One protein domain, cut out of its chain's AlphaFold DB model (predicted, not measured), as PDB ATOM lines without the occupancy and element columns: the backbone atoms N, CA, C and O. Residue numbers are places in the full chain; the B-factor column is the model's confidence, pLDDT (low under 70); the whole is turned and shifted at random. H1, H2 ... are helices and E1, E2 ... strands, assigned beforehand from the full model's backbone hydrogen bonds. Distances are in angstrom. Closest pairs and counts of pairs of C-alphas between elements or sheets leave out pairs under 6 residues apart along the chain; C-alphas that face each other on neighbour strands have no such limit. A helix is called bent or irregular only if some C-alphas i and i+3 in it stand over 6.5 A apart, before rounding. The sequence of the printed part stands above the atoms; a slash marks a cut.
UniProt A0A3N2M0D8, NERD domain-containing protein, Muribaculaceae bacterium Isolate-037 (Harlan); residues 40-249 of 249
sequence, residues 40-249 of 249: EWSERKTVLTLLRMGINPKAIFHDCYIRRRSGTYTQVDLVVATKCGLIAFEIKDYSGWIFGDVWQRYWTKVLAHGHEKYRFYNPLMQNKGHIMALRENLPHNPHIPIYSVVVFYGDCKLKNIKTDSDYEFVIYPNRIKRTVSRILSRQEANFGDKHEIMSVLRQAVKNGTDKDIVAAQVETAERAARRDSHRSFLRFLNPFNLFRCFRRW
ATOM      1  N   GLU A  40      -0.281  15.438 -17.409       91.75
ATOM      2  CA  GLU A  40      -0.006  16.737 -18.010       91.75
ATOM      3  C   GLU A  40      -1.266  17.384 -18.608       91.75
ATOM      4  O   GLU A  40      -2.325  16.776 -18.802       91.75
ATOM      5  N   TRP A  41      -1.207  18.693 -18.865       94.69
ATOM      6  CA  TRP A  41      -2.347  19.412 -19.457       94.69
ATOM      7  C   TRP A  41      -2.696  18.911 -20.871       94.69
ATOM      8  O   TRP A  41      -3.877  18.830 -21.221       94.69
ATOM      9  N   SER A  42      -1.690  18.562 -21.676       96.44
ATOM     10  CA  SER A  42      -1.848  18.033 -23.039       96.44
ATOM     11  C   SER A  42      -2.572  16.679 -23.047       96.44
ATOM     12  O   SER A  42      -3.459  16.451 -23.878       96.44
ATOM     13  N   GLU A  43      -2.288  15.824 -22.064       97.25
ATOM     14  CA  GLU A  43      -2.970  14.545 -21.838       97.25
ATOM     15  C   GLU A  43      -4.440  14.764 -21.463       97.25
ATOM     16  O   GLU A  43      -5.344  14.272 -22.146       97.25
ATOM     17  N   ARG A  44      -4.708  15.626 -20.472       97.38
ATOM     18  CA  ARG A  44      -6.078  16.008 -20.075       97.38
ATOM     19  C   ARG A  44      -6.872  16.613 -21.237       97.38
ATOM     20  O   ARG A  44      -8.070  16.362 -21.379       97.38
ATOM     21  N   LYS A  45      -6.221  17.382 -22.115       97.31
ATOM     22  CA  LYS A  45      -6.840  17.928 -23.333       97.31
ATOM     23  C   LYS A  45      -7.139  16.845 -24.375       97.31
ATOM     24  O   LYS A  45      -8.152  16.945 -25.077       97.31
ATOM     25  N   THR A  46      -6.309  15.808 -24.467       98.50
ATOM     26  CA  THR A  46      -6.575  14.624 -25.301       98.50
ATOM     27  C   THR A  46      -7.780  13.849 -24.767       98.50
ATOM     28  O   THR A  46      -8.704  13.579 -25.534       98.50
ATOM     29  N   VAL A  47      -7.854  13.614 -23.450       98.62
ATOM     30  CA  VAL A  47      -9.023  13.009 -22.780       98.62
ATOM     31  C   VAL A  47     -10.304  13.784 -23.102       98.62
ATOM     32  O   VAL A  47     -11.278  13.202 -23.575       98.62
ATOM     33  N   LEU A  48     -10.297  15.112 -22.936       98.06
ATOM     34  CA  LEU A  48     -11.444  15.964 -23.280       98.06
ATOM     35  C   LEU A  48     -11.837  15.879 -24.755       98.06
ATOM     36  O   LEU A  48     -13.021  15.917 -25.088       98.06
ATOM     37  N   THR A  49     -10.852  15.772 -25.649       98.50
ATOM     38  CA  THR A  49     -11.110  15.627 -27.084       98.50
ATOM     39  C   THR A  49     -11.862  14.331 -27.366       98.50
ATOM     40  O   THR A  49     -12.851  14.374 -28.092       98.50
ATOM     41  N   LEU A  50     -11.451  13.215 -26.758       98.69
ATOM     42  CA  LEU A  50     -12.105  11.911 -26.903       98.69
ATOM     43  C   LEU A  50     -13.509  11.889 -26.288       98.69
ATOM     44  O   LEU A  50     -14.445  11.409 -26.922       98.69
ATOM     45  N   LEU A  51     -13.689  12.473 -25.101       98.38
ATOM     46  CA  LEU A  51     -15.007  12.590 -24.465       98.38
ATOM     47  C   LEU A  51     -15.988  13.374 -25.346       98.38
ATOM     48  O   LEU A  51     -17.112  12.937 -25.574       98.38
ATOM     49  N   ARG A  52     -15.538  14.488 -25.934       97.31
ATOM     50  CA  ARG A  52     -16.330  15.282 -26.890       97.31
ATOM     51  C   ARG A  52     -16.566  14.589 -28.232       97.31
ATOM     52  O   ARG A  52     -17.397  15.054 -29.006       97.31
ATOM     53  N   MET A  53     -15.829  13.524 -28.543       97.50
ATOM     54  CA  MET A  53     -16.139  12.648 -29.676       97.50
ATOM     55  C   MET A  53     -17.216  11.611 -29.339       97.50
ATOM     56  O   MET A  53     -17.608  10.859 -30.223       97.50
ATOM     57  N   GLY A  54     -17.677  11.545 -28.086       97.62
ATOM     58  CA  GLY A  54     -18.630  10.540 -27.625       97.62
ATOM     59  C   GLY A  54     -17.982   9.223 -27.194       97.62
ATOM     60  O   GLY A  54     -18.690   8.237 -27.005       97.62
ATOM     61  N   ILE A  55     -16.653   9.175 -27.020       98.38
ATOM     62  CA  ILE A  55     -16.003   7.995 -26.443       98.38
ATOM     63  C   ILE A  55     -16.453   7.856 -24.988       98.38
ATOM     64  O   ILE A  55     -16.361   8.800 -24.203       98.38
ATOM     65  N   ASN A  56     -16.937   6.665 -24.634       98.19
ATOM     66  CA  ASN A  56     -17.430   6.386 -23.291       98.19
ATOM     67  C   ASN A  56     -16.305   6.599 -22.254       98.19
ATOM     68  O   ASN A  56     -15.243   5.993 -22.408       98.19
ATOM     69  N   PRO A  57     -16.528   7.373 -21.173       98.19
ATOM     70  CA  PRO A  57     -15.531   7.584 -20.125       98.19
ATOM     71  C   PRO A  57     -14.924   6.293 -19.564       98.19
ATOM     72  O   PRO A  57     -13.728   6.233 -19.309       98.19
ATOM     73  N   LYS A  58     -15.725   5.223 -19.432       97.94
ATOM     74  CA  LYS A  58     -15.279   3.919 -18.903       97.94
ATOM     75  C   LYS A  58     -14.299   3.183 -19.820       97.94
ATOM     76  O   LYS A  58     -13.732   2.177 -19.404       97.94
ATOM     77  N   ALA A  59     -14.151   3.644 -21.057       98.44
ATOM     78  CA  ALA A  59     -13.240   3.093 -22.047       98.44
ATOM     79  C   ALA A  59     -11.931   3.893 -22.158       98.44
ATOM     80  O   ALA A  59     -11.071   3.532 -22.956       98.44
ATOM     81  N   ILE A  60     -11.781   4.976 -21.389       98.75
ATOM     82  CA  ILE A  60     -10.620   5.863 -21.412       98.75
ATOM     83  C   ILE A  60      -9.837   5.673 -20.110       98.75
ATOM     84  O   ILE A  60     -10.365   5.886 -19.021       98.75
ATOM     85  N   PHE A  61      -8.564   5.309 -20.223       98.75
ATOM     86  CA  PHE A  61      -7.679   5.023 -19.097       98.75
ATOM     87  C   PHE A  61      -6.489   5.974 -19.139       98.75
ATOM     88  O   PHE A  61      -5.593   5.834 -19.967       98.75
ATOM     89  N   HIS A  62      -6.520   6.986 -18.278       98.38
ATOM     90  CA  HIS A  62      -5.526   8.055 -18.244       98.38
ATOM     91  C   HIS A  62      -4.398   7.735 -17.263       98.38
ATOM     92  O   HIS A  62      -4.678   7.330 -16.132       98.38
ATOM     93  N   ASP A  63      -3.158   7.985 -17.688       96.75
ATOM     94  CA  ASP A  63      -1.948   7.890 -16.875       96.75
ATOM     95  C   ASP A  63      -1.759   6.479 -16.276       96.75
ATOM     96  O   ASP A  63      -1.850   6.245 -15.066       96.75
ATOM     97  N   CYS A  64      -1.593   5.503 -17.176       98.06
ATOM     98  CA  CYS A  64      -1.577   4.068 -16.887       98.06
ATOM     99  C   CYS A  64      -0.163   3.561 -16.582       98.06
ATOM    100  O   CYS A  64       0.700   3.602 -17.452       98.06
ATOM    101  N   TYR A  65       0.059   2.977 -15.403       98.12
ATOM    102  CA  TYR A  65       1.341   2.368 -15.030       98.12
ATOM    103  C   TYR A  65       1.277   0.847 -15.193       98.12
ATOM    104  O   TYR A  65       0.702   0.128 -14.371       98.12
ATOM    105  N   ILE A  66       1.876   0.355 -16.277       98.06
ATOM    106  CA  ILE A  66       1.879  -1.055 -16.677       98.06
ATOM    107  C   ILE A  66       3.129  -1.742 -16.139       98.06
ATOM    108  O   ILE A  66       4.249  -1.281 -16.371       98.06
ATOM    109  N   ARG A  67       2.946  -2.858 -15.433       96.62
ATOM    110  CA  ARG A  67       4.055  -3.671 -14.928       96.62
ATOM    111  C   ARG A  67       4.720  -4.415 -16.085       96.62
ATOM    112  O   ARG A  67       4.038  -5.018 -16.903       96.62
ATOM    113  N   ARG A  68       6.045  -4.403 -16.149       95.62
ATOM    114  CA  ARG A  68       6.848  -5.209 -17.077       95.62
ATOM    115  C   ARG A  68       7.179  -6.559 -16.446       95.62
ATOM    116  O   ARG A  68       7.199  -6.684 -15.218       95.62
ATOM    117  N   ARG A  69       7.553  -7.549 -17.257       92.12
ATOM    118  CA  ARG A  69       8.069  -8.845 -16.762       92.12
ATOM    119  C   ARG A  69       9.253  -8.715 -15.799       92.12
ATOM    120  O   ARG A  69       9.350  -9.495 -14.859       92.12
ATOM    121  N   SER A  70      10.103  -7.705 -15.983       90.75
ATOM    122  CA  SER A  70      11.223  -7.379 -15.084       90.75
ATOM    123  C   SER A  70      10.799  -6.940 -13.677       90.75
ATOM    124  O   SER A  70      11.653  -6.748 -12.821       90.75
ATOM    125  N   GLY A  71       9.505  -6.708 -13.437       92.00
ATOM    126  CA  GLY A  71       8.976  -6.179 -12.180       92.00
ATOM    127  C   GLY A  71       8.965  -4.651 -12.094       92.00
ATOM    128  O   GLY A  71       8.277  -4.110 -11.234       92.00
ATOM    129  N   THR A  72       9.655  -3.959 -13.005       93.00
ATOM    130  CA  THR A  72       9.574  -2.498 -13.151       93.00
ATOM    131  C   THR A  72       8.271  -2.078 -13.830       93.00
ATOM    132  O   THR A  72       7.555  -2.909 -14.387       93.00
ATOM    133  N   TYR A  73       7.959  -0.784 -13.812       95.00
ATOM    134  CA  TYR A  73       6.769  -0.238 -14.462       95.00
ATOM    135  C   TYR A  73       7.130   0.574 -15.704       95.00
ATOM    136  O   TYR A  73       8.287   0.901 -15.959       95.00
ATOM    137  N   THR A  74       6.125   0.849 -16.523       95.44
ATOM    138  CA  THR A  74       6.172   1.873 -17.557       95.44
ATOM    139  C   THR A  74       4.871   2.641 -17.537       95.44
ATOM    140  O   THR A  74       3.803   2.038 -17.448       95.44
ATOM    141  N   GLN A  75       4.963   3.958 -17.626       96.75
ATOM    142  CA  GLN A  75       3.787   4.802 -17.762       96.75
ATOM    143  C   GLN A  75       3.395   4.898 -19.245       96.75
ATOM    144  O   GLN A  75       4.266   4.869 -20.113       96.75
ATOM    145  N   VAL A  76       2.089   4.883 -19.508       98.12
ATOM    146  CA  VAL A  76       1.449   5.107 -20.809       98.12
ATOM    147  C   VAL A  76       0.445   6.231 -20.601       98.12
ATOM    148  O   VAL A  76      -0.471   6.077 -19.786       98.12
ATOM    149  N   ASP A  77       0.601   7.338 -21.325       98.25
ATOM    150  CA  ASP A  77      -0.162   8.572 -21.079       98.25
ATOM    151  C   ASP A  77      -1.669   8.343 -21.127       98.25
ATOM    152  O   ASP A  77      -2.432   8.830 -20.288       98.25
ATOM    153  N   LEU A  78      -2.120   7.567 -22.110       98.56
ATOM    154  CA  LEU A  78      -3.532   7.289 -22.281       98.56
ATOM    155  C   LEU A  78      -3.749   6.007 -23.081       98.56
ATOM    156  O   LEU A  78      -3.213   5.842 -24.174       98.56
ATOM    157  N   VAL A  79      -4.597   5.120 -22.567       98.88
ATOM    158  CA  VAL A  79      -5.078   3.943 -23.296       98.88
ATOM    159  C   VAL A  79      -6.584   4.056 -23.493       98.88
ATOM    160  O   VAL A  79      -7.318   4.370 -22.560       98.88
ATOM    161  N   VAL A  80      -7.063   3.798 -24.708       98.88
ATOM    162  CA  VAL A  80      -8.496   3.766 -25.025       98.88
ATOM    163  C   VAL A  80      -8.879   2.368 -25.485       98.88
ATOM    164  O   VAL A  80      -8.337   1.874 -26.472       98.88
ATOM    165  N   ALA A  81      -9.828   1.738 -24.797       98.56
ATOM    166  CA  ALA A  81     -10.442   0.500 -25.253       98.56
ATOM    167  C   ALA A  81     -11.533   0.818 -26.286       98.56
ATOM    168  O   ALA A  81     -12.410   1.644 -26.054       98.56
ATOM    169  N   THR A  82     -11.492   0.181 -27.451       98.31
ATOM    170  CA  THR A  82     -12.464   0.407 -28.529       98.31
ATOM    171  C   THR A  82     -12.958  -0.918 -29.084       98.31
ATOM    172  O   THR A  82     -12.371  -1.955 -28.810       98.31
ATOM    173  N   LYS A  83     -13.986  -0.902 -29.933       97.25
ATOM    174  CA  LYS A  83     -14.427  -2.107 -30.652       97.25
ATOM    175  C   LYS A  83     -13.394  -2.651 -31.655       97.25
ATOM    176  O   LYS A  83     -13.454  -3.817 -32.016       97.25
ATOM    177  N   CYS A  84     -12.435  -1.832 -32.088       98.00
ATOM    178  CA  CYS A  84     -11.416  -2.204 -33.077       98.00
ATOM    179  C   CYS A  84     -10.077  -2.615 -32.437       98.00
ATOM    180  O   CYS A  84      -9.115  -2.865 -33.162       98.00
ATOM    181  N   GLY A  85      -9.993  -2.651 -31.100       98.31
ATOM    182  CA  GLY A  85      -8.772  -2.910 -30.331       98.31
ATOM    183  C   GLY A  85      -8.462  -1.802 -29.319       98.31
ATOM    184  O   GLY A  85      -9.339  -1.016 -28.949       98.31
ATOM    185  N   LEU A  86      -7.211  -1.726 -28.867       98.81
ATOM    186  CA  LEU A  86      -6.730  -0.689 -27.949       98.81
ATOM    187  C   LEU A  86      -6.017   0.431 -28.713       98.81
ATOM    188  O   LEU A  86      -5.322   0.168 -29.687       98.81
ATOM    189  N   ILE A  87      -6.131   1.673 -28.254       98.88
ATOM    190  CA  ILE A  87      -5.328   2.797 -28.750       98.88
ATOM    191  C   ILE A  87      -4.417   3.251 -27.611       98.88
ATOM    192  O   ILE A  87      -4.921   3.718 -26.594       98.88
ATOM    193  N   ALA A  88      -3.104   3.106 -27.776       98.88
ATOM    194  CA  ALA A  88      -2.093   3.580 -26.837       98.88
ATOM    195  C   ALA A  88      -1.533   4.915 -27.339       98.88
ATOM    196  O   ALA A  88      -0.901   4.981 -28.400       98.88
ATOM    197  N   PHE A  89      -1.797   5.978 -26.590       98.88
ATOM    198  CA  PHE A  89      -1.310   7.314 -26.886       98.88
ATOM    199  C   PHE A  89      -0.001   7.596 -26.155       98.88
ATOM    200  O   PHE A  89       0.135   7.292 -24.973       98.88
ATOM    201  N   GLU A  90       0.898   8.257 -26.874       98.56
ATOM    202  CA  GLU A  90       2.106   8.893 -26.352       98.56
ATOM    203  C   GLU A  90       2.026  10.382 -26.695       98.56
ATOM    204  O   GLU A  90       1.836  10.748 -27.857       98.56
ATOM    205  N   ILE A  91       2.141  11.261 -25.712       98.19
ATOM    206  CA  ILE A  91       1.828  12.681 -25.838       98.19
ATOM    207  C   ILE A  91       3.083  13.484 -25.517       98.19
ATOM    208  O   ILE A  91       3.602  13.485 -24.407       98.19
ATOM    209  N   LYS A  92       3.578  14.222 -26.510       95.88
ATOM    210  CA  LYS A  92       4.729  15.113 -26.357       95.88
ATOM    211  C   LYS A  92       4.284  16.555 -26.478       95.88
ATOM    212  O   LYS A  92       3.637  16.908 -27.455       95.88
ATOM    213  N   ASP A  93       4.659  17.395 -25.522       94.75
ATOM    214  CA  ASP A  93       4.467  18.844 -25.607       94.75
ATOM    215  C   ASP A  93       5.824  19.517 -25.817       94.75
ATOM    216  O   ASP A  93       6.634  19.617 -24.893       94.75
ATOM    217  N   TYR A  94       6.113  19.894 -27.064       94.06
ATOM    218  CA  TYR A  94       7.405  20.445 -27.464       94.06
ATOM    219  C   TYR A  94       7.253  21.733 -28.267       94.06
ATOM    220  O   TYR A  94       6.196  22.069 -28.793       94.06
ATOM    221  N   SER A  95       8.371  22.441 -28.406       92.94
ATOM    222  CA  SER A  95       8.494  23.605 -29.279       92.94
ATOM    223  C   SER A  95       9.613  23.403 -30.301       92.94
ATOM    224  O   SER A  95      10.499  22.564 -30.106       92.94
ATOM    225  N   GLY A  96       9.587  24.193 -31.374       94.31
ATOM    226  CA  GLY A  96      10.642  24.222 -32.391       94.31
ATOM    227  C   GLY A  96      10.491  23.164 -33.483       94.31
ATOM    228  O   GLY A  96       9.418  22.606 -33.705       94.31
ATOM    229  N   TRP A  97      11.561  22.900 -34.228       96.44
ATOM    230  CA  TRP A  97      11.538  21.898 -35.295       96.44
ATOM    231  C   TRP A  97      11.936  20.534 -34.763       96.44
ATOM    232  O   TRP A  97      12.948  20.402 -34.083       96.44
ATOM    233  N   ILE A  98      11.159  19.516 -35.102       96.06
ATOM    234  CA  ILE A  98      11.410  18.144 -34.681       96.06
ATOM    235  C   ILE A  98      11.877  17.348 -35.893       96.06
ATOM    236  O   ILE A  98      11.148  17.236 -36.879       96.06
ATOM    237  N   PHE A  99      13.081  16.796 -35.800       94.69
ATOM    238  CA  PHE A  99      13.691  15.953 -36.817       94.69
ATOM    239  C   PHE A  99      13.859  14.538 -36.282       94.69
ATOM    240  O   PHE A  99      14.348  14.342 -35.166       94.69
ATOM    241  N   GLY A 100      13.484  13.563 -37.096       92.44
ATOM    242  CA  GLY A 100      13.600  12.158 -36.757       92.44
ATOM    243  C   GLY A 100      12.987  11.269 -37.825       92.44
ATOM    244  O   GLY A 100      12.260  11.746 -38.696       92.44
ATOM    245  N   ASP A 101      13.251   9.974 -37.720       90.19
ATOM    246  CA  ASP A 101      12.567   8.933 -38.481       90.19
ATOM    247  C   ASP A 101      12.239   7.723 -37.589       90.19
ATOM    248  O   ASP A 101      12.655   7.647 -36.428       90.19
ATOM    249  N   VAL A 102      11.457   6.782 -38.113       90.81
ATOM    250  CA  VAL A 102      10.971   5.615 -37.358       90.81
ATOM    251  C   VAL A 102      12.087   4.659 -36.915       90.81
ATOM    252  O   VAL A 102      11.920   3.952 -35.924       90.81
ATOM    253  N   TRP A 103      13.236   4.664 -37.595       90.38
ATOM    254  CA  TRP A 103      14.363   3.756 -37.361       90.38
ATOM    255  C   TRP A 103      15.398   4.346 -36.398       90.38
ATOM    256  O   TRP A 103      16.136   3.619 -35.729       90.38
ATOM    257  N   GLN A 104      15.442   5.671 -36.277       92.56
ATOM    258  CA  GLN A 104      16.333   6.370 -35.365       92.56
ATOM    259  C   GLN A 104      15.924   6.170 -33.907       92.56
ATOM    260  O   GLN A 104      14.810   6.491 -33.500       92.56
ATOM    261  N   ARG A 105      16.881   5.745 -33.074       93.00
ATOM    262  CA  ARG A 105      16.682   5.600 -31.621       93.00
ATOM    263  C   ARG A 105      16.350   6.917 -30.913       93.00
ATOM    264  O   ARG A 105      15.635   6.927 -29.916       93.00
ATOM    265  N   TYR A 106      16.888   8.024 -31.414       93.75
ATOM    266  CA  TYR A 106      16.699   9.345 -30.831       93.75
ATOM    267  C   TYR A 106      16.373  10.352 -31.916       93.75
ATOM    268  O   TYR A 106      17.078  10.415 -32.923       93.75
ATOM    269  N   TRP A 107      15.369  11.175 -31.652       94.88
ATOM    270  CA  TRP A 107      15.014  12.333 -32.457       94.88
ATOM    271  C   TRP A 107      15.696  13.579 -31.908       94.88
ATOM    272  O   TRP A 107      16.271  13.563 -30.819       94.88
ATOM    273  N   THR A 108      15.662  14.661 -32.676       94.00
ATOM    274  CA  THR A 108      16.263  15.942 -32.304       94.00
ATOM    275  C   THR A 108      15.215  17.038 -32.383       94.00
ATOM    276  O   THR A 108      14.605  17.230 -33.434       94.00
ATOM    277  N   LYS A 109      15.030  17.792 -31.295       93.62
ATOM    278  CA  LYS A 109      14.342  19.085 -31.351       93.62
ATOM    279  C   LYS A 109      15.359  20.197 -31.546       93.62
ATOM    280  O   LYS A 109      16.415  20.195 -30.912       93.62
ATOM    281  N   VAL A 110      15.021  21.135 -32.415       93.31
ATOM    282  CA  VAL A 110      15.820  22.303 -32.756       93.31
ATOM    283  C   VAL A 110      15.036  23.547 -32.360       93.31
ATOM    284  O   VAL A 110      13.927  23.774 -32.846       93.31
ATOM    285  N   LEU A 111      15.610  24.327 -31.454       90.88
ATOM    286  CA  LEU A 111      15.054  25.546 -30.877       90.88
ATOM    287  C   LEU A 111      15.894  26.759 -31.303       90.88
ATOM    288  O   LEU A 111      16.895  26.612 -32.008       90.88
ATOM    289  N   ALA A 112      15.451  27.953 -30.898       88.12
ATOM    290  CA  ALA A 112      16.163  29.214 -31.108       88.12
ATOM    291  C   ALA A 112      16.684  29.368 -32.550       88.12
ATOM    292  O   ALA A 112      17.876  29.522 -32.769       88.12
ATOM    293  N   HIS A 113      15.804  29.231 -33.549       84.12
ATOM    294  CA  HIS A 113      16.144  29.360 -34.977       84.12
ATOM    295  C   HIS A 113      17.317  28.486 -35.473       84.12
ATOM    296  O   HIS A 113      17.908  28.783 -36.504       84.12
ATOM    297  N   GLY A 114      17.637  27.386 -34.784       83.06
ATOM    298  CA  GLY A 114      18.738  26.497 -35.171       83.06
ATOM    299  C   GLY A 114      19.882  26.419 -34.166       83.06
ATOM    300  O   GLY A 114      20.690  25.493 -34.270       83.06
ATOM    301  N   HIS A 115      19.947  27.345 -33.207       83.69
ATOM    302  CA  HIS A 115      21.083  27.477 -32.292       83.69
ATOM    303  C   HIS A 115      21.106  26.419 -31.186       83.69
ATOM    304  O   HIS A 115      22.177  26.048 -30.713       83.69
ATOM    305  N   GLU A 116      19.949  25.882 -30.809       89.62
ATOM    306  CA  GLU A 116      19.844  24.903 -29.731       89.62
ATOM    307  C   GLU A 116      19.317  23.571 -30.259       89.62
ATOM    308  O   GLU A 116      18.259  23.515 -30.890       89.62
ATOM    309  N   LYS A 117      20.040  22.477 -29.997       90.94
ATOM    310  CA  LYS A 117      19.661  21.124 -30.426       90.94
ATOM    311  C   LYS A 117      19.645  20.181 -29.236       90.94
ATOM    312  O   LYS A 117      20.660  19.996 -28.574       90.94
ATOM    313  N   TYR A 118      18.512  19.524 -29.020       89.69
ATOM    314  CA  TYR A 118      18.345  18.558 -27.939       89.69
ATOM    315  C   TYR A 118      17.860  17.232 -28.499       89.69
ATOM    316  O   TYR A 118      16.855  17.183 -29.212       89.69
ATOM    317  N   ARG A 119      18.560  16.151 -28.157       91.25
ATOM    318  CA  ARG A 119      18.114  14.800 -28.488       91.25
ATOM    319  C   ARG A 119      17.116  14.311 -27.448       91.25
ATOM    320  O   ARG A 119      17.257  14.608 -26.267       91.25
ATOM    321  N   PHE A 120      16.131  13.551 -27.894       91.56
ATOM    322  CA  PHE A 120      15.183  12.858 -27.032       91.56
ATOM    323  C   PHE A 120      14.869  11.489 -27.626       91.56
ATOM    324  O   PHE A 120      15.022  11.275 -28.832       91.56
ATOM    325  N   TYR A 121      14.495  10.536 -26.777       93.12
ATOM    326  CA  TYR A 121      14.190   9.183 -27.228       93.12
ATOM    327  C   TYR A 121      13.009   9.188 -28.201       93.12
ATOM    328  O   TYR A 121      12.050   9.935 -28.011       93.12
ATOM    329  N   ASN A 122      13.098   8.383 -29.258       95.38
ATOM    330  CA  ASN A 122      12.069   8.320 -30.288       95.38
ATOM    331  C   ASN A 122      10.712   7.915 -29.666       95.38
ATOM    332  O   ASN A 122      10.595   6.793 -29.162       95.38
ATOM    333  N   PRO A 123       9.675   8.776 -29.722       96.19
ATOM    334  CA  PRO A 123       8.383   8.491 -29.097       96.19
ATOM    335  C   PRO A 123       7.667   7.274 -29.689       96.19
ATOM    336  O   PRO A 123       6.929   6.600 -28.979       96.19
ATOM    337  N   LEU A 124       7.913   6.938 -30.961       96.44
ATOM    338  CA  LEU A 124       7.377   5.711 -31.556       96.44
ATOM    339  C   LEU A 124       8.001   4.472 -30.916       96.44
ATOM    340  O   LEU A 124       7.292   3.536 -30.553       96.44
ATOM    341  N   MET A 125       9.320   4.482 -30.708       96.00
ATOM    342  CA  MET A 125      10.003   3.390 -30.012       96.00
ATOM    343  C   MET A 125       9.612   3.322 -28.532       96.00
ATOM    344  O   MET A 125       9.529   2.229 -27.971       96.00
ATOM    345  N   GLN A 126       9.360   4.473 -27.901       95.38
ATOM    346  CA  GLN A 126       8.843   4.544 -26.535       95.38
ATOM    347  C   GLN A 126       7.480   3.856 -26.445       95.38
ATOM    348  O   GLN A 126       7.322   2.897 -25.687       95.38
ATOM    349  N   ASN A 127       6.551   4.255 -27.315       97.81
ATOM    350  CA  ASN A 127       5.208   3.703 -27.340       97.81
ATOM    351  C   ASN A 127       5.193   2.224 -27.758       97.81
ATOM    352  O   ASN A 127       4.433   1.433 -27.211       97.81
ATOM    353  N   LYS A 128       6.104   1.782 -28.635       97.50
ATOM    354  CA  LYS A 128       6.304   0.351 -28.922       97.50
ATOM    355  C   LYS A 128       6.669  -0.436 -27.658       97.50
ATOM    356  O   LYS A 128       6.146  -1.526 -27.438       97.50
ATOM    357  N   GLY A 129       7.524   0.124 -26.799       97.00
ATOM    358  CA  GLY A 129       7.855  -0.456 -25.497       97.00
ATOM    359  C   GLY A 129       6.673  -0.478 -24.519       97.00
ATOM    360  O   GLY A 129       6.551  -1.424 -23.741       97.00
ATOM    361  N   HIS A 130       5.798   0.529 -24.563       97.88
ATOM    362  CA  HIS A 130       4.540   0.566 -23.807       97.88
ATOM    363  C   HIS A 130       3.563  -0.517 -24.272       97.88
ATOM    364  O   HIS A 130       3.037  -1.275 -23.459       97.88
ATOM    365  N   ILE A 131       3.385  -0.649 -25.586       98.44
ATOM    366  CA  ILE A 131       2.554  -1.683 -26.208       98.44
ATOM    367  C   ILE A 131       3.080  -3.077 -25.863       98.44
ATOM    368  O   ILE A 131       2.288  -3.962 -25.552       98.44
ATOM    369  N   MET A 132       4.400  -3.280 -25.856       98.12
ATOM    370  CA  MET A 132       4.989  -4.545 -25.420       98.12
ATOM    371  C   MET A 132       4.640  -4.860 -23.958       98.12
ATOM    372  O   MET A 132       4.207  -5.971 -23.671       98.12
ATOM    373  N   ALA A 133       4.732  -3.883 -23.050       98.19
ATOM    374  CA  ALA A 133       4.322  -4.079 -21.659       98.19
ATOM    375  C   ALA A 133       2.816  -4.385 -21.537       98.19
ATOM    376  O   ALA A 133       2.428  -5.258 -20.766       98.19
ATOM    377  N   LEU A 134       1.956  -3.734 -22.332       98.50
ATOM    378  CA  LEU A 134       0.530  -4.080 -22.399       98.50
ATOM    379  C   LEU A 134       0.328  -5.537 -22.834       98.50
ATOM    380  O   LEU A 134      -0.409  -6.265 -22.178       98.50
ATOM    381  N   ARG A 135       1.020  -5.992 -23.887       98.06
ATOM    382  CA  ARG A 135       0.960  -7.388 -24.363       98.06
ATOM    383  C   ARG A 135       1.378  -8.388 -23.293       98.06
ATOM    384  O   ARG A 135       0.732  -9.417 -23.150       98.06
ATOM    385  N   GLU A 136       2.431  -8.083 -22.537       97.69
ATOM    386  CA  GLU A 136       2.910  -8.943 -21.446       97.69
ATOM    387  C   GLU A 136       1.849  -9.185 -20.363       97.69
ATOM    388  O   GLU A 136       1.900 -10.219 -19.701       97.69
ATOM    389  N   ASN A 137       0.894  -8.263 -20.204       98.25
ATOM    390  CA  ASN A 137      -0.196  -8.352 -19.231       98.25
ATOM    391  C   ASN A 137      -1.518  -8.840 -19.845       98.25
ATOM    392  O   ASN A 137      -2.511  -8.896 -19.131       98.25
ATOM    393  N   LEU A 138      -1.553  -9.183 -21.139       98.06
ATOM    394  CA  LEU A 138      -2.761  -9.627 -21.847       98.06
ATOM    395  C   LEU A 138      -2.605 -11.036 -22.463       98.06
ATOM    396  O   LEU A 138      -2.797 -11.194 -23.676       98.06
ATOM    397  N   PRO A 139      -2.217 -12.071 -21.684       97.38
ATOM    398  CA  PRO A 139      -2.014 -13.422 -22.207       97.38
ATOM    399  C   PRO A 139      -3.275 -14.051 -22.815       97.38
ATOM    400  O   PRO A 139      -3.139 -14.866 -23.724       97.38
ATOM    401  N   HIS A 140      -4.481 -13.657 -22.386       97.81
ATOM    402  CA  HIS A 140      -5.742 -14.144 -22.965       97.81
ATOM    403  C   HIS A 140      -6.237 -13.282 -24.141       97.81
ATOM    404  O   HIS A 140      -7.285 -13.562 -24.724       97.81
ATOM    405  N   ASN A 141      -5.484 -12.247 -24.529       97.81
ATOM    406  CA  ASN A 141      -5.744 -11.406 -25.701       97.81
ATOM    407  C   ASN A 141      -4.470 -11.184 -26.551       97.81
ATOM    408  O   ASN A 141      -4.165 -10.047 -26.935       97.81
ATOM    409  N   PRO A 142      -3.716 -12.241 -26.912       95.44
ATOM    410  CA  PRO A 142      -2.376 -12.102 -27.484       95.44
ATOM    411  C   PRO A 142      -2.366 -11.398 -28.847       95.44
ATOM    412  O   PRO A 142      -1.371 -10.762 -29.196       95.44
ATOM    413  N   HIS A 143      -3.479 -11.436 -29.588       94.94
ATOM    414  CA  HIS A 143      -3.609 -10.873 -30.937       94.94
ATOM    415  C   HIS A 143      -4.470  -9.608 -31.017       94.94
ATOM    416  O   HIS A 143      -4.663  -9.084 -32.111       94.94
ATOM    417  N   ILE A 144      -4.954  -9.068 -29.888       97.25
ATOM    418  CA  ILE A 144      -5.808  -7.872 -29.920       97.25
ATOM    419  C   ILE A 144      -5.083  -6.718 -30.628       97.25
ATOM    420  O   ILE A 144      -3.929  -6.464 -30.297       97.25
ATOM    421  N   PRO A 145      -5.661  -6.007 -31.603       97.94
ATOM    422  CA  PRO A 145      -4.981  -4.872 -32.214       97.94
ATOM    423  C   PRO A 145      -4.657  -3.792 -31.175       97.94
ATOM    424  O   PRO A 145      -5.505  -3.453 -30.349       97.94
ATOM    425  N   ILE A 146      -3.437  -3.248 -31.215       98.56
ATOM    426  CA  ILE A 146      -3.042  -2.095 -30.397       98.56
ATOM    427  C   ILE A 146      -2.451  -1.036 -31.326       98.56
ATOM    428  O   ILE A 146      -1.394  -1.247 -31.915       98.56
ATOM    429  N   TYR A 147      -3.154   0.083 -31.477       98.62
ATOM    430  CA  TYR A 147      -2.759   1.212 -32.315       98.62
ATOM    431  C   TYR A 147      -1.876   2.173 -31.515       98.62
ATOM    432  O   TYR A 147      -2.267   2.625 -30.440       98.62
ATOM    433  N   SER A 148      -0.710   2.509 -32.055       98.44
ATOM    434  CA  SER A 148       0.218   3.502 -31.517       98.44
ATOM    435  C   SER A 148      -0.139   4.885 -32.061       98.44
ATOM    436  O   SER A 148      -0.080   5.112 -33.270       98.44
ATOM    437  N   VAL A 149      -0.510   5.823 -31.187       98.75
ATOM    438  CA  VAL A 149      -0.805   7.211 -31.575       98.75
ATOM    439  C   VAL A 149       0.103   8.164 -30.806       98.75
ATOM    440  O   VAL A 149      -0.153   8.496 -29.655       98.75
ATOM    441  N   VAL A 150       1.149   8.654 -31.462       98.50
ATOM    442  CA  VAL A 150       2.009   9.709 -30.926       98.50
ATOM    443  C   VAL A 150       1.422  11.071 -31.291       98.50
ATOM    444  O   VAL A 150       1.256  11.388 -32.473       98.50
ATOM    445  N   VAL A 151       1.131  11.903 -30.292       98.50
ATOM    446  CA  VAL A 151       0.579  13.249 -30.478       98.50
ATOM    447  C   VAL A 151       1.590  14.305 -30.052       98.50
ATOM    448  O   VAL A 151       1.989  14.361 -28.893       98.50
ATOM    449  N   PHE A 152       1.949  15.191 -30.977       97.88
ATOM    450  CA  PHE A 152       2.812  16.339 -30.710       97.88
ATOM    451  C   PHE A 152       1.983  17.603 -30.464       97.88
ATOM    452  O   PHE A 152       1.487  18.232 -31.398       97.88
ATOM    453  N   TYR A 153       1.821  17.956 -29.194       96.62
ATOM    454  CA  TYR A 153       1.349  19.253 -28.713       96.62
ATOM    455  C   TYR A 153       2.466  20.314 -28.745       96.62
ATOM    456  O   TYR A 153       3.613  20.039 -29.107       96.62
ATOM    457  N   GLY A 154       2.091  21.538 -28.368       93.44
ATOM    458  CA  GLY A 154       2.966  22.704 -28.344       93.44
ATOM    459  C   GLY A 154       3.157  23.346 -29.720       93.44
ATOM    460  O   GLY A 154       2.523  22.961 -30.706       93.44
ATOM    461  N   ASP A 155       4.014  24.363 -29.776       93.62
ATOM    462  CA  ASP A 155       4.386  25.053 -31.017       93.62
ATOM    463  C   ASP A 155       5.601  24.380 -31.665       93.62
ATOM    464  O   ASP A 155       6.720  24.908 -31.684       93.62
ATOM    465  N   CYS A 156       5.400  23.146 -32.131       94.25
ATOM    466  CA  CYS A 156       6.423  22.392 -32.835       94.25
ATOM    467  C   CYS A 156       6.041  22.080 -34.283       94.25
ATOM    468  O   CYS A 156       4.871  21.994 -34.654       94.25
ATOM    469  N   LYS A 157       7.068  21.900 -35.120       95.94
ATOM    470  CA  LYS A 157       6.928  21.483 -36.518       95.94
ATOM    471  C   LYS A 157       7.743  20.219 -36.762       95.94
ATOM    472  O   LYS A 157       8.969  20.274 -36.837       95.94
ATOM    473  N   LEU A 158       7.053  19.098 -36.919       95.44
ATOM    474  CA  LEU A 158       7.582  17.828 -37.413       95.44
ATOM    475  C   LEU A 158       8.128  18.012 -38.837       95.44
ATOM    476  O   LEU A 158       7.417  18.487 -39.725       95.44
ATOM    477  N   LYS A 159       9.391  17.646 -39.057       92.25
ATOM    478  CA  LYS A 159      10.077  17.730 -40.350       92.25
ATOM    479  C   LYS A 159      10.264  16.322 -40.910       92.25
ATOM    480  O   LYS A 159      11.111  15.579 -40.434       92.25
ATOM    481  N   ASN A 160       9.474  15.986 -41.933       81.75
ATOM    482  CA  ASN A 160       9.578  14.749 -42.724       81.75
ATOM    483  C   ASN A 160       9.439  13.427 -41.947       81.75
ATOM    484  O   ASN A 160      10.000  12.415 -42.355       81.75
ATOM    485  N   ILE A 161       8.647  13.400 -40.873       85.75
ATOM    486  CA  ILE A 161       8.325  12.147 -40.178       85.75
ATOM    487  C   ILE A 161       7.222  11.418 -40.952       85.75
ATOM    488  O   ILE A 161       6.106  11.926 -41.074       85.75
ATOM    489  N   LYS A 162       7.541  10.232 -41.473       84.75
ATOM    490  CA  LYS A 162       6.598   9.311 -42.122       84.75
ATOM    491  C   LYS A 162       6.520   8.022 -41.312       84.75
ATOM    492  O   LYS A 162       7.538   7.588 -40.788       84.75
ATOM    493  N   THR A 163       5.330   7.442 -41.204       84.75
ATOM    494  CA  THR A 163       5.129   6.095 -40.663       84.75
ATOM    495  C   THR A 163       4.687   5.180 -41.798       84.75
ATOM    496  O   THR A 163       3.822   5.559 -42.585       84.75
ATOM    497  N   ASP A 164       5.269   3.983 -41.871       80.31
ATOM    498  CA  ASP A 164       4.969   2.998 -42.924       80.31
ATOM    499  C   ASP A 164       3.959   1.932 -42.454       80.31
ATOM    500  O   ASP A 164       3.679   0.963 -43.151       80.31
ATOM    501  N   SER A 165       3.409   2.101 -41.247       88.06
ATOM    502  CA  SER A 165       2.513   1.147 -40.598       88.06
ATOM    503  C   SER A 165       1.100   1.695 -40.479       88.06
ATOM    504  O   SER A 165       0.869   2.811 -40.010       88.06
ATOM    505  N   ASP A 166       0.131   0.838 -40.785       88.38
ATOM    506  CA  ASP A 166      -1.284   1.094 -40.554       88.38
ATOM    507  C   ASP A 166      -1.665   1.169 -39.067       88.38
ATOM    508  O   ASP A 166      -2.794   1.542 -38.748       88.38
ATOM    509  N   TYR A 167      -0.764   0.805 -38.157       94.75
ATOM    510  CA  TYR A 167      -0.987   0.819 -36.711       94.75
ATOM    511  C   TYR A 167      -0.232   1.940 -35.994       94.75
ATOM    512  O   TYR A 167      -0.397   2.080 -34.784       94.75
ATOM    513  N   GLU A 168       0.569   2.738 -36.703       96.38
ATOM    514  CA  GLU A 168       1.396   3.789 -36.109       96.38
ATOM    515  C   GLU A 168       1.077   5.158 -36.706       96.38
ATOM    516  O   GLU A 168       1.174   5.391 -37.912       96.38
ATOM    517  N   PHE A 169       0.723   6.096 -35.834       97.25
ATOM    518  CA  PHE A 169       0.329   7.442 -36.216       97.25
ATOM    519  C   PHE A 169       1.167   8.466 -35.461       97.25
ATOM    520  O   PHE A 169       1.210   8.443 -34.235       97.25
ATOM    521  N   VAL A 170       1.782   9.402 -36.186       97.50
ATOM    522  CA  VAL A 170       2.405  10.602 -35.610       97.50
ATOM    523  C   VAL A 170       1.609  11.813 -36.069       97.50
ATOM    524  O   VAL A 170       1.528  12.091 -37.266       97.50
ATOM    525  N   ILE A 171       0.963  12.506 -35.133       97.25
ATOM    526  CA  ILE A 171      -0.051  13.513 -35.456       97.25
ATOM    527  C   ILE A 171       0.029  14.757 -34.572       97.25
ATOM    528  O   ILE A 171       0.613  14.753 -33.494       97.25
ATOM    529  N   TYR A 172      -0.638  15.820 -35.020       98.19
ATOM    530  CA  TYR A 172      -0.951  16.994 -34.204       98.19
ATOM    531  C   TYR A 172      -2.346  16.871 -33.559       98.19
ATOM    532  O   TYR A 172      -3.190  16.113 -34.057       98.19
ATOM    533  N   PRO A 173      -2.656  17.662 -32.512       98.25
ATOM    534  CA  PRO A 173      -3.921  17.574 -31.779       98.25
ATOM    535  C   PRO A 173      -5.171  17.732 -32.651       98.25
ATOM    536  O   PRO A 173      -6.176  17.050 -32.455       98.25
ATOM    537  N   ASN A 174      -5.115  18.589 -33.673       97.69
ATOM    538  CA  ASN A 174      -6.219  18.798 -34.615       97.69
ATOM    539  C   ASN A 174      -6.543  17.558 -35.475       97.69
ATOM    540  O   ASN A 174      -7.620  17.486 -36.066       97.69
ATOM    541  N   ARG A 175      -5.643  16.569 -35.547       98.19
ATOM    542  CA  ARG A 175      -5.840  15.305 -36.273       98.19
ATOM    543  C   ARG A 175      -6.306  14.153 -35.378       98.19
ATOM    544  O   ARG A 175      -6.636  13.105 -35.934       98.19
ATOM    545  N   ILE A 176      -6.402  14.329 -34.052       98.69
ATOM    546  CA  ILE A 176      -6.854  13.274 -33.120       98.69
ATOM    547  C   ILE A 176      -8.217  12.734 -33.554       98.69
ATOM    548  O   ILE A 176      -8.344  11.535 -33.785       98.69
ATOM    549  N   LYS A 177      -9.204  13.621 -33.760       98.50
ATOM    550  CA  LYS A 177     -10.569  13.214 -34.134       98.50
ATOM    551  C   LYS A 177     -10.588  12.350 -35.392       98.50
ATOM    552  O   LYS A 177     -11.105  11.241 -35.371       98.50
ATOM    553  N   ARG A 178      -9.949  12.824 -36.466       98.25
ATOM    554  CA  ARG A 178      -9.863  12.095 -37.741       98.25
ATOM    555  C   ARG A 178      -9.154  10.747 -37.585       98.25
ATOM    556  O   ARG A 178      -9.589   9.767 -38.177       98.25
ATOM    557  N   THR A 179      -8.071  10.702 -36.816       98.44
ATOM    558  CA  THR A 179      -7.268   9.483 -36.629       98.44
ATOM    559  C   THR A 179      -8.042   8.433 -35.844       98.44
ATOM    560  O   THR A 179      -8.135   7.294 -36.288       98.44
ATOM    561  N   VAL A 180      -8.667   8.827 -34.732       98.62
ATOM    562  CA  VAL A 180      -9.493   7.934 -33.913       98.62
ATOM    563  C   VAL A 180     -10.715   7.456 -34.697       98.62
ATOM    564  O   VAL A 180     -10.971   6.260 -34.720       98.62
ATOM    565  N   SER A 181     -11.417   8.331 -35.427       98.38
ATOM    566  CA  SER A 181     -12.526   7.906 -36.296       98.38
ATOM    567  C   SER A 181     -12.082   6.917 -37.378       98.38
ATOM    568  O   SER A 181     -12.787   5.944 -37.620       98.38
ATOM    569  N   ARG A 182     -10.900   7.112 -37.985       97.88
ATOM    570  CA  ARG A 182     -10.327   6.161 -38.953       97.88
ATOM    571  C   ARG A 182     -10.007   4.804 -38.321       97.88
ATOM    572  O   ARG A 182     -10.151   3.787 -38.985       97.88
ATOM    573  N   ILE A 183      -9.552   4.774 -37.069       98.38
ATOM    574  CA  ILE A 183      -9.339   3.513 -36.343       98.38
ATOM    575  C   ILE A 183     -10.686   2.833 -36.072       98.38
ATOM    576  O   ILE A 183     -10.827   1.645 -36.331       98.38
ATOM    577  N   LEU A 184     -11.689   3.588 -35.613       98.06
ATOM    578  CA  LEU A 184     -13.024   3.074 -35.285       98.06
ATOM    579  C   LEU A 184     -13.839   2.600 -36.499       98.06
ATOM    580  O   LEU A 184     -14.830   1.893 -36.318       98.06
ATOM    581  N   SER A 185     -13.443   2.990 -37.713       97.31
ATOM    582  CA  SER A 185     -14.032   2.500 -38.962       97.31
ATOM    583  C   SER A 185     -13.374   1.219 -39.486       97.31
ATOM    584  O   SER A 185     -13.761   0.741 -40.549       97.31
ATOM    585  N   ARG A 186     -12.353   0.685 -38.804       96.56
ATOM    586  CA  ARG A 186     -11.734  -0.598 -39.165       96.56
ATOM    587  C   ARG A 186     -12.588  -1.770 -38.694       96.56
ATOM    588  O   ARG A 186     -13.520  -1.603 -37.908       96.56
ATOM    589  N   GLN A 187     -12.232  -2.964 -39.165       95.94
ATOM    590  CA  GLN A 187     -12.836  -4.208 -38.705       95.94
ATOM    591  C   GLN A 187     -12.786  -4.302 -37.174       95.94
ATOM    592  O   GLN A 187     -11.798  -3.915 -36.541       95.94
ATOM    593  N   GLU A 188     -13.878  -4.786 -36.583       97.12
ATOM    594  CA  GLU A 188     -13.931  -5.033 -35.146       97.12
ATOM    595  C   GLU A 188     -12.913  -6.103 -34.763       97.12
ATOM    596  O   GLU A 188     -12.679  -7.066 -35.496       97.12
ATOM    597  N   ALA A 189     -12.265  -5.907 -33.621       96.25
ATOM    598  CA  ALA A 189     -11.247  -6.829 -33.166       96.25
ATOM    599  C   ALA A 189     -11.883  -8.116 -32.638       96.25
ATOM    600  O   ALA A 189     -12.899  -8.083 -31.944       96.25
ATOM    601  N   ASN A 190     -11.224  -9.245 -32.896       95.50
ATOM    602  CA  ASN A 190     -11.530 -10.484 -32.199       95.50
ATOM    603  C   ASN A 190     -10.961 -10.404 -30.774       95.50
ATOM    604  O   ASN A 190      -9.750 -10.504 -30.571       95.50
ATOM    605  N   PHE A 191     -11.834 -10.145 -29.804       95.12
ATOM    606  CA  PHE A 191     -11.472 -10.118 -28.390       95.12
ATOM    607  C   PHE A 191     -11.464 -11.537 -27.829       95.12
ATOM    608  O   PHE A 191     -12.427 -12.272 -28.029       95.12
ATOM    609  N   GLY A 192     -10.414 -11.877 -27.081       93.94
ATOM    610  CA  GLY A 192     -10.439 -13.016 -26.172       93.94
ATOM    611  C   GLY A 192     -11.184 -12.622 -24.899       93.94
ATOM    612  O   GLY A 192     -12.376 -12.313 -24.929       93.94
ATOM    613  N   ASP A 193     -10.478 -12.560 -23.771       96.44
ATOM    614  CA  ASP A 193     -11.090 -12.153 -22.505       96.44
ATOM    615  C   ASP A 193     -11.199 -10.618 -22.362       96.44
ATOM    616  O   ASP A 193     -10.238  -9.918 -22.031       96.44
ATOM    617  N   LYS A 194     -12.400 -10.063 -22.557       95.88
ATOM    618  CA  LYS A 194     -12.655  -8.628 -22.330       95.88
ATOM    619  C   LYS A 194     -12.515  -8.224 -20.855       95.88
ATOM    620  O   LYS A 194     -12.200  -7.063 -20.583       95.88
ATOM    621  N   HIS A 195     -12.743  -9.135 -19.908       97.25
ATOM    622  CA  HIS A 195     -12.581  -8.861 -18.482       97.25
ATOM    623  C   HIS A 195     -11.107  -8.702 -18.109       97.25
ATOM    624  O   HIS A 195     -10.795  -7.773 -17.361       97.25
ATOM    625  N   GLU A 196     -10.209  -9.511 -18.682       98.06
ATOM    626  CA  GLU A 196      -8.754  -9.345 -18.555       98.06
ATOM    627  C   GLU A 196      -8.332  -7.924 -18.947       98.06
ATOM    628  O   GLU A 196      -7.735  -7.217 -18.136       98.06
ATOM    629  N   ILE A 197      -8.716  -7.463 -20.146       98.12
ATOM    630  CA  ILE A 197      -8.377  -6.115 -20.633       98.12
ATOM    631  C   ILE A 197      -8.835  -5.049 -19.639       98.12
ATOM    632  O   ILE A 197      -8.062  -4.171 -19.249       98.12
ATOM    633  N   MET A 198     -10.094  -5.121 -19.207       98.12
ATOM    634  CA  MET A 198     -10.647  -4.133 -18.286       98.12
ATOM    635  C   MET A 198      -9.979  -4.190 -16.909       98.12
ATOM    636  O   MET A 198      -9.770  -3.142 -16.301       98.12
ATOM    637  N   SER A 199      -9.637  -5.382 -16.418       98.38
ATOM    638  CA  SER A 199      -8.932  -5.574 -15.150       98.38
ATOM    639  C   SER A 199      -7.530  -4.965 -15.208       98.38
ATOM    640  O   SER A 199      -7.186  -4.125 -14.376       98.38
ATOM    641  N   VAL A 200      -6.764  -5.292 -16.255       98.56
ATOM    642  CA  VAL A 200      -5.395  -4.806 -16.471       98.56
ATOM    643  C   VAL A 200      -5.358  -3.287 -16.579       98.56
ATOM    644  O   VAL A 200      -4.572  -2.646 -15.885       98.56
ATOM    645  N   LEU A 201      -6.229  -2.685 -17.392       98.69
ATOM    646  CA  LEU A 201      -6.238  -1.232 -17.579       98.69
ATOM    647  C   LEU A 201      -6.709  -0.485 -16.320       98.69
ATOM    648  O   LEU A 201      -6.142   0.552 -15.974       98.69
ATOM    649  N   ARG A 202      -7.686  -1.017 -15.571       98.44
ATOM    650  CA  ARG A 202      -8.074  -0.438 -14.268       98.44
ATOM    651  C   ARG A 202      -6.945  -0.537 -13.248       98.44
ATOM    652  O   ARG A 202      -6.676   0.441 -12.552       98.44
ATOM    653  N   GLN A 203      -6.273  -1.687 -13.175       98.50
ATOM    654  CA  GLN A 203      -5.130  -1.872 -12.288       98.50
ATOM    655  C   GLN A 203      -3.982  -0.933 -12.673       98.50
ATOM    656  O   GLN A 203      -3.372  -0.334 -11.794       98.50
ATOM    657  N   ALA A 204      -3.741  -0.708 -13.965       98.44
ATOM    658  CA  ALA A 204      -2.738   0.237 -14.445       98.44
ATOM    659  C   ALA A 204      -3.001   1.679 -13.988       98.44
ATOM    660  O   ALA A 204      -2.087   2.373 -13.542       98.44
ATOM    661  N   VAL A 205      -4.256   2.134 -14.055       98.00
ATOM    662  CA  VAL A 205      -4.649   3.453 -13.534       98.00
ATOM    663  C   VAL A 205      -4.482   3.508 -12.011       98.00
ATOM    664  O   VAL A 205      -3.999   4.514 -11.481       98.00
ATOM    665  N   LYS A 206      -4.833   2.429 -11.296       97.50
ATOM    666  CA  LYS A 206      -4.638   2.321  -9.842       97.50
ATOM    667  C   LYS A 206      -3.156   2.382  -9.460       97.50
ATOM    668  O   LYS A 206      -2.817   3.094  -8.520       97.50
ATOM    669  N   ASN A 207      -2.276   1.727 -10.214       96.88
ATOM    670  CA  ASN A 207      -0.830   1.755  -9.983       96.88
ATOM    671  C   ASN A 207      -0.267   3.185 -10.035       96.88
ATOM    672  O   ASN A 207       0.593   3.523  -9.239       96.88
ATOM    673  N   GLY A 208      -0.804   4.069 -10.885       92.62
ATOM    674  CA  GLY A 208      -0.394   5.484 -10.905       92.62
ATOM    675  C   GLY A 208      -0.862   6.323  -9.705       92.62
ATOM    676  O   GLY A 208      -0.640   7.529  -9.674       92.62
ATOM    677  N   THR A 209      -1.547   5.721  -8.726       92.19
ATOM    678  CA  THR A 209      -1.808   6.347  -7.413       92.19
ATOM    679  C   THR A 209      -0.791   5.943  -6.348       92.19
ATOM    680  O   THR A 209      -0.741   6.568  -5.288       92.19
ATOM    681  N   ASP A 210       0.031   4.932  -6.636       95.44
ATOM    682  CA  ASP A 210       1.108   4.471  -5.773       95.44
ATOM    683  C   ASP A 210       2.346   5.353  -5.979       95.44
ATOM    684  O   ASP A 210       2.884   5.467  -7.084       95.44
ATOM    685  N   LYS A 211       2.789   6.013  -4.905       92.88
ATOM    686  CA  LYS A 211       3.891   6.978  -4.969       92.88
ATOM    687  C   LYS A 211       5.229   6.319  -5.287       92.88
ATOM    688  O   LYS A 211       6.040   6.964  -5.943       92.88
ATOM    689  N   ASP A 212       5.446   5.075  -4.873       94.94
ATOM    690  CA  ASP A 212       6.719   4.384  -5.074       94.94
ATOM    691  C   ASP A 212       6.854   3.938  -6.530       94.94
ATOM    692  O   ASP A 212       7.900   4.129  -7.154       94.94
ATOM    693  N   ILE A 213       5.756   3.445  -7.117       93.44
ATOM    694  CA  ILE A 213       5.689   3.127  -8.550       93.44
ATOM    695  C   ILE A 213       5.957   4.382  -9.390       93.44
ATOM    696  O   ILE A 213       6.771   4.351 -10.320       93.44
ATOM    697  N   VAL A 214       5.289   5.492  -9.060       91.00
ATOM    698  CA  VAL A 214       5.449   6.766  -9.774       91.00
ATOM    699  C   VAL A 214       6.879   7.296  -9.623       91.00
ATOM    700  O   VAL A 214       7.506   7.647 -10.621       91.00
ATOM    701  N   ALA A 215       7.430   7.301  -8.407       90.06
ATOM    702  CA  ALA A 215       8.785   7.779  -8.143       90.06
ATOM    703  C   ALA A 215       9.849   6.957  -8.889       90.06
ATOM    704  O   ALA A 215      10.729   7.536  -9.526       90.06
ATOM    705  N   ALA A 216       9.739   5.625  -8.892       89.19
ATOM    706  CA  ALA A 216      10.664   4.752  -9.616       89.19
ATOM    707  C   ALA A 216      10.633   4.992 -11.139       89.19
ATOM    708  O   ALA A 216      11.671   4.954 -11.814       89.19
ATOM    709  N   GLN A 217       9.448   5.271 -11.693       86.44
ATOM    710  CA  GLN A 217       9.292   5.614 -13.106       86.44
ATOM    711  C   GLN A 217       9.930   6.974 -13.433       86.44
ATOM    712  O   GLN A 217      10.651   7.082 -14.429       86.44
ATOM    713  N   VAL A 218       9.707   7.990 -12.592       85.25
ATOM    714  CA  VAL A 218      10.321   9.321 -12.740       85.25
ATOM    715  C   VAL A 218      11.842   9.216 -12.681       85.25
ATOM    716  O   VAL A 218      12.526   9.719 -13.571       85.25
ATOM    717  N   GLU A 219      12.386   8.482 -11.711       86.81
ATOM    718  CA  GLU A 219      13.830   8.290 -11.585       86.81
ATOM    719  C   GLU A 219      14.426   7.609 -12.829       86.81
ATOM    720  O   GLU A 219      15.481   8.007 -13.337       86.81
ATOM    721  N   THR A 220      13.734   6.603 -13.366       84.50
ATOM    722  CA  THR A 220      14.151   5.919 -14.596       84.50
ATOM    723  C   THR A 220      14.178   6.880 -15.789       84.50
ATOM    724  O   THR A 220      15.155   6.892 -16.546       84.50
ATOM    725  N   ALA A 221      13.153   7.724 -15.934       80.31
ATOM    726  CA  ALA A 221      13.082   8.736 -16.987       80.31
ATOM    727  C   ALA A 221      14.193   9.794 -16.847       80.31
ATOM    728  O   ALA A 221      14.856  10.132 -17.830       80.31
ATOM    729  N   GLU A 222      14.472  10.262 -15.631       80.06
ATOM    730  CA  GLU A 222      15.550  11.218 -15.361       80.06
ATOM    731  C   GLU A 222      16.940  10.640 -15.634       80.06
ATOM    732  O   GLU A 222      17.821  11.329 -16.156       80.06
ATOM    733  N   ARG A 223      17.176   9.371 -15.280       81.00
ATOM    734  CA  ARG A 223      18.436   8.678 -15.588       81.00
ATOM    735  C   ARG A 223      18.630   8.536 -17.098       81.00
ATOM    736  O   ARG A 223      19.742   8.747 -17.582       81.00
ATOM    737  N   ALA A 224      17.567   8.223 -17.844       74.94
ATOM    738  CA  ALA A 224      17.608   8.189 -19.306       74.94
ATOM    739  C   ALA A 224      17.932   9.577 -19.885       74.94
ATOM    740  O   ALA A 224      18.896   9.715 -20.638       74.94
ATOM    741  N   ALA A 225      17.225  10.617 -19.434       71.19
ATOM    742  CA  ALA A 225      17.452  11.993 -19.865       71.19
ATOM    743  C   ALA A 225      18.877  12.490 -19.563       71.19
ATOM    744  O   ALA A 225      19.480  13.153 -20.404       71.19
ATOM    745  N   ARG A 226      19.453  12.140 -18.401       72.62
ATOM    746  CA  ARG A 226      20.844  12.476 -18.039       72.62
ATOM    747  C   ARG A 226      21.878  11.783 -18.926       72.62
ATOM    748  O   ARG A 226      22.864  12.402 -19.317       72.62
ATOM    749  N   ARG A 227      21.671  10.508 -19.262       65.31
ATOM    750  CA  ARG A 227      22.558   9.785 -20.193       65.31
ATOM    751  C   ARG A 227      22.540  10.414 -21.582       65.31
ATOM    752  O   ARG A 227      23.585  10.525 -22.225       65.31
ATOM    753  N   ASP A 228      21.365  10.851 -22.019       61.88
ATOM    754  CA  ASP A 228      21.193  11.497 -23.314       61.88
ATOM    755  C   ASP A 228      21.772  12.919 -23.314       61.88
ATOM    756  O   ASP A 228      22.455  13.299 -24.269       61.88
ATOM    757  N   SER A 229      21.590  13.669 -22.219       57.06
ATOM    758  CA  SER A 229      22.138  15.016 -22.067       57.06
ATOM    759  C   SER A 229      23.663  15.012 -21.965       57.06
ATOM    760  O   SER A 229      24.297  15.828 -22.628       57.06
ATOM    761  N   HIS A 230      24.279  14.064 -21.247       49.97
ATOM    762  CA  HIS A 230      25.740  13.944 -21.143       49.97
ATOM    763  C   HIS A 230      26.395  13.615 -22.498       49.97
ATOM    764  O   HIS A 230      27.443  14.166 -22.831       49.97
ATOM    765  N   ARG A 231      25.730  12.822 -23.354       47.56
ATOM    766  CA  ARG A 231      26.159  12.605 -24.750       47.56
ATOM    767  C   ARG A 231      26.059  13.857 -25.625       47.56
ATOM    768  O   ARG A 231      26.842  13.984 -26.562       47.56
ATOM    769  N   SER A 232      25.123  14.766 -25.350       43.41
ATOM    770  CA  SER A 232      25.082  16.086 -26.003       43.41
ATOM    771  C   SER A 232      26.048  17.106 -25.384       43.41
ATOM    772  O   SER A 232      26.563  17.950 -26.109       43.41
ATOM    773  N   PHE A 233      26.342  17.004 -24.082       33.34
ATOM    774  CA  PHE A 233      27.197  17.933 -23.330       33.34
ATOM    775  C   PHE A 233      28.687  17.755 -23.657       33.34
ATOM    776  O   PHE A 233      29.409  18.737 -23.776       33.34
ATOM    777  N   LEU A 234      29.141  16.523 -23.928       31.25
ATOM    778  CA  LEU A 234      30.522  16.230 -24.357       31.25
ATOM    779  C   LEU A 234      30.896  16.795 -25.747       31.25
ATOM    780  O   LEU A 234      32.006  16.566 -26.218       31.25
ATOM    781  N   ARG A 235      29.996  17.528 -26.423       38.56
ATOM    782  CA  ARG A 235      30.279  18.221 -27.695       38.56
ATOM    783  C   ARG A 235      30.220  19.747 -27.629       38.56
ATOM    784  O   ARG A 235      30.584  20.369 -28.617       38.56
ATOM    785  N   PHE A 236      29.808  20.355 -26.517       29.53
ATOM    786  CA  PHE A 236      29.727  21.814 -26.408       29.53
ATOM    787  C   PHE A 236      30.012  22.259 -24.970       29.53
ATOM    788  O   PHE A 236      29.143  22.209 -24.103       29.53
ATOM    789  N   LEU A 237      31.240  22.718 -24.725       26.50
ATOM    790  CA  LEU A 237      31.554  23.540 -23.560       26.50
ATOM    791  C   LEU A 237      30.939  24.930 -23.764       26.50
ATOM    792  O   LEU A 237      31.429  25.697 -24.587       26.50
ATOM    793  N   ASN A 238      29.888  25.255 -23.009       27.20
ATOM    794  CA  ASN A 238      29.699  26.586 -22.420       27.20
ATOM    795  C   ASN A 238      28.658  26.497 -21.276       27.20
ATOM    796  O   ASN A 238      27.562  25.981 -21.510       27.20
ATOM    797  N   PRO A 239      28.967  26.919 -20.034       27.59
ATOM    798  CA  PRO A 239      28.250  26.474 -18.845       27.59
ATOM    799  C   PRO A 239      27.194  27.485 -18.383       27.59
ATOM    800  O   PRO A 239      27.320  28.028 -17.302       27.59
ATOM    801  N   PHE A 240      26.130  27.725 -19.148       28.38
ATOM    802  CA  PHE A 240      24.928  28.395 -18.626       28.38
ATOM    803  C   PHE A 240      23.688  27.875 -19.363       28.38
ATOM    804  O   PHE A 240      23.704  27.743 -20.581       28.38
ATOM    805  N   ASN A 241      22.620  27.586 -18.608       26.53
ATOM    806  CA  ASN A 241      21.330  26.993 -19.019       26.53
ATOM    807  C   ASN A 241      21.200  25.455 -18.927       26.53
ATOM    808  O   ASN A 241      20.663  24.800 -19.820       26.53
ATOM    809  N   LEU A 242      21.563  24.877 -17.778       28.92
ATOM    810  CA  LEU A 242      20.712  23.837 -17.182       28.92
ATOM    811  C   LEU A 242      19.627  24.549 -16.359       28.92
ATOM    812  O   LEU A 242      19.919  25.577 -15.769       28.92
ATOM    813  N   PHE A 243      18.415  23.991 -16.309       28.80
ATOM    814  CA  PHE A 243      17.191  24.515 -15.663       28.80
ATOM    815  C   PHE A 243      16.199  25.234 -16.585       28.80
ATOM    816  O   PHE A 243      15.925  26.424 -16.463       28.80
ATOM    817  N   ARG A 244      15.547  24.449 -17.455       30.61
ATOM    818  CA  ARG A 244      14.182  24.767 -17.918       30.61
ATOM    819  C   ARG A 244      13.312  23.558 -18.286       30.61
ATOM    820  O   ARG A 244      12.308  23.702 -18.972       30.61
ATOM    821  N   CYS A 245      13.670  22.372 -17.799       34.91
ATOM    822  CA  CYS A 245      12.825  21.182 -17.836       34.91
ATOM    823  C   CYS A 245      12.627  20.786 -16.373       34.91
ATOM    824  O   CYS A 245      13.535  20.196 -15.813       34.91
ATOM    825  N   PHE A 246      11.549  21.278 -15.761       31.02
ATOM    826  CA  PHE A 246      11.010  21.047 -14.407       31.02
ATOM    827  C   PHE A 246      10.535  22.381 -13.820       31.02
ATOM    828  O   PHE A 246      11.271  23.366 -13.805       31.02
ATOM    829  N   ARG A 247       9.300  22.361 -13.309       24.78
ATOM    830  CA  ARG A 247       8.465  23.460 -12.796       24.78
ATOM    831  C   ARG A 247       7.717  24.268 -13.857       24.78
ATOM    832  O   ARG A 247       8.235  25.225 -14.422       24.78
ATOM    833  N   ARG A 248       6.407  24.040 -13.904       23.86
ATOM    834  CA  ARG A 248       5.486  24.997 -13.282       23.86
ATOM    835  C   ARG A 248       4.355  24.236 -12.585       23.86
ATOM    836  O   ARG A 248       3.864  23.248 -13.108       23.86
ATOM    837  N   TRP A 249       4.103  24.687 -11.362       38.56
ATOM    838  CA  TRP A 249       3.030  24.323 -10.446       38.56
ATOM    839  C   TRP A 249       1.645  24.327 -11.099       38.56
ATOM    840  O   TRP A 249       1.457  25.134 -12.039       38.56
TER     841      TRP A 249
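Overview. This is residues 40 to 249 of the 249 residues of the protein "NERD domain-containing protein" of Muribaculaceae bacterium Isolate-037 (Harlan) (UniProt A0A3N2M0D8). A strongly twisted five-stranded sheet forms the core, curled round H2 on one face, with H1 and H3 covering its other face and H4 packed on E1 and E2. A smaller four-stranded sheet lengthens the body at one end, the long helix H5 runs from the E1 and E2 hairpin across to E6, and the tail, residues 234 to 249, sticks out. The printed part has 210 residues with five named helices and nine strands, in the order H1 E1 E2 E3 E4 E5 E6 H2 E7 E8 E9 H3 H4 H5, and its class is mixed, helices and strands. The sheets, both mixed, run E1 E2 E3 E7 E9 and E6 E5 E4 E8. The whole is compact, with a radius of gyration of the C-alphas of 17.7 A, yet elongated, spanning 56 by 37 by 33 A.

Along the chain. Find C-alpha 41 at (-2.347, 19.412, -19.457); from there H1 runs to residue 51. Next come E1, residues 60 to 67, which bends by 77 degrees at residue 63, and E2, residues 73 to 82, 23.8 A long, which bends by 73 degrees at residue 77. E3, residues 85 to 93, covers 25.9 A. Then read E4, residues 96 to 99, E5, residues 106 to 111, and E6, residues 116 to 121. H2, residues 123 to 136, starts at C-alpha 123, (8.383, 8.491, -29.097), and is 19.8 A long. E7, residues 146 to 153, covers 21.9 A, and E8, residues 156 to 159, and E9, residues 168 to 171, follow. H3, residues 173 to 184, is irregular: C-alphas 174 and 177 are 7.1 A apart. H4, residues 194 to 207, is 20.0 A long, and H5, residues 211 to 233, runs 31.6 A to C-alpha 233 at (27.197, 17.933, -23.330).

Arrangement. Begin with E1, E2 and E3, a meander, each strand the antiparallel neighbour of the one before. In the hairpin E1 and E2, N 63 and O 77 are within hydrogen-bond range at 2.8 A; in the hairpin E2 and E3, N 87 and O 80 are at 2.8 A. E3 and E7 are parallel at 20 degrees, with N 149 and O 88 at 2.9 A, and E7 and E9 are parallel, with N 150 and O 169 at 2.8 A. On this sheet, H1 and H3 lie on the same face and H2 on the opposite face: three layers, helices on both faces of a sheet. H1 and H3 touch at a steep tilt of 41 degrees, the same way; H3 does so with residues 173 to 177 alone, and the closest C-alphas, of Thr 49 and Lys 177, are 7.5 A apart. H3 has a height over the sheet of 8.6 A and runs along E7, at 0 degrees on the local plane. The closest C-alphas of H2 and E3 are those of Glu 90 and Asn 127, 6.1 A. H4 is on the sheet too, with C-alphas 64 and 205 the closest to E1, 4.6 A. H5 only grazes this sheet with residues 213 to 221 and the second with residues 224 to 233. There E4, E5 and E6 form another meander, with N 99 and O 108 at 2.8 A and N 109 and O 118 at 2.8 A; E4 and E8 are parallel, with N 157 and O 96 at 2.8 A. In H1, H2, H4 and H5 every O i to N i+4 pair is within hydrogen-bond range; in H3, 6 of 8 are.

Size, cuts and confidence. The two C-alphas farthest apart, of Gly 192 and Asn 238, are 56.5 A apart. The printed part has no cut, and no link is long. Residues 234 to 249, which end at the chain's last residue, stand free; the body without them spans 51 by 37 by 28 A. The mean pLDDT of the printed part is 88.4, and residues 227 to 249 are under 70.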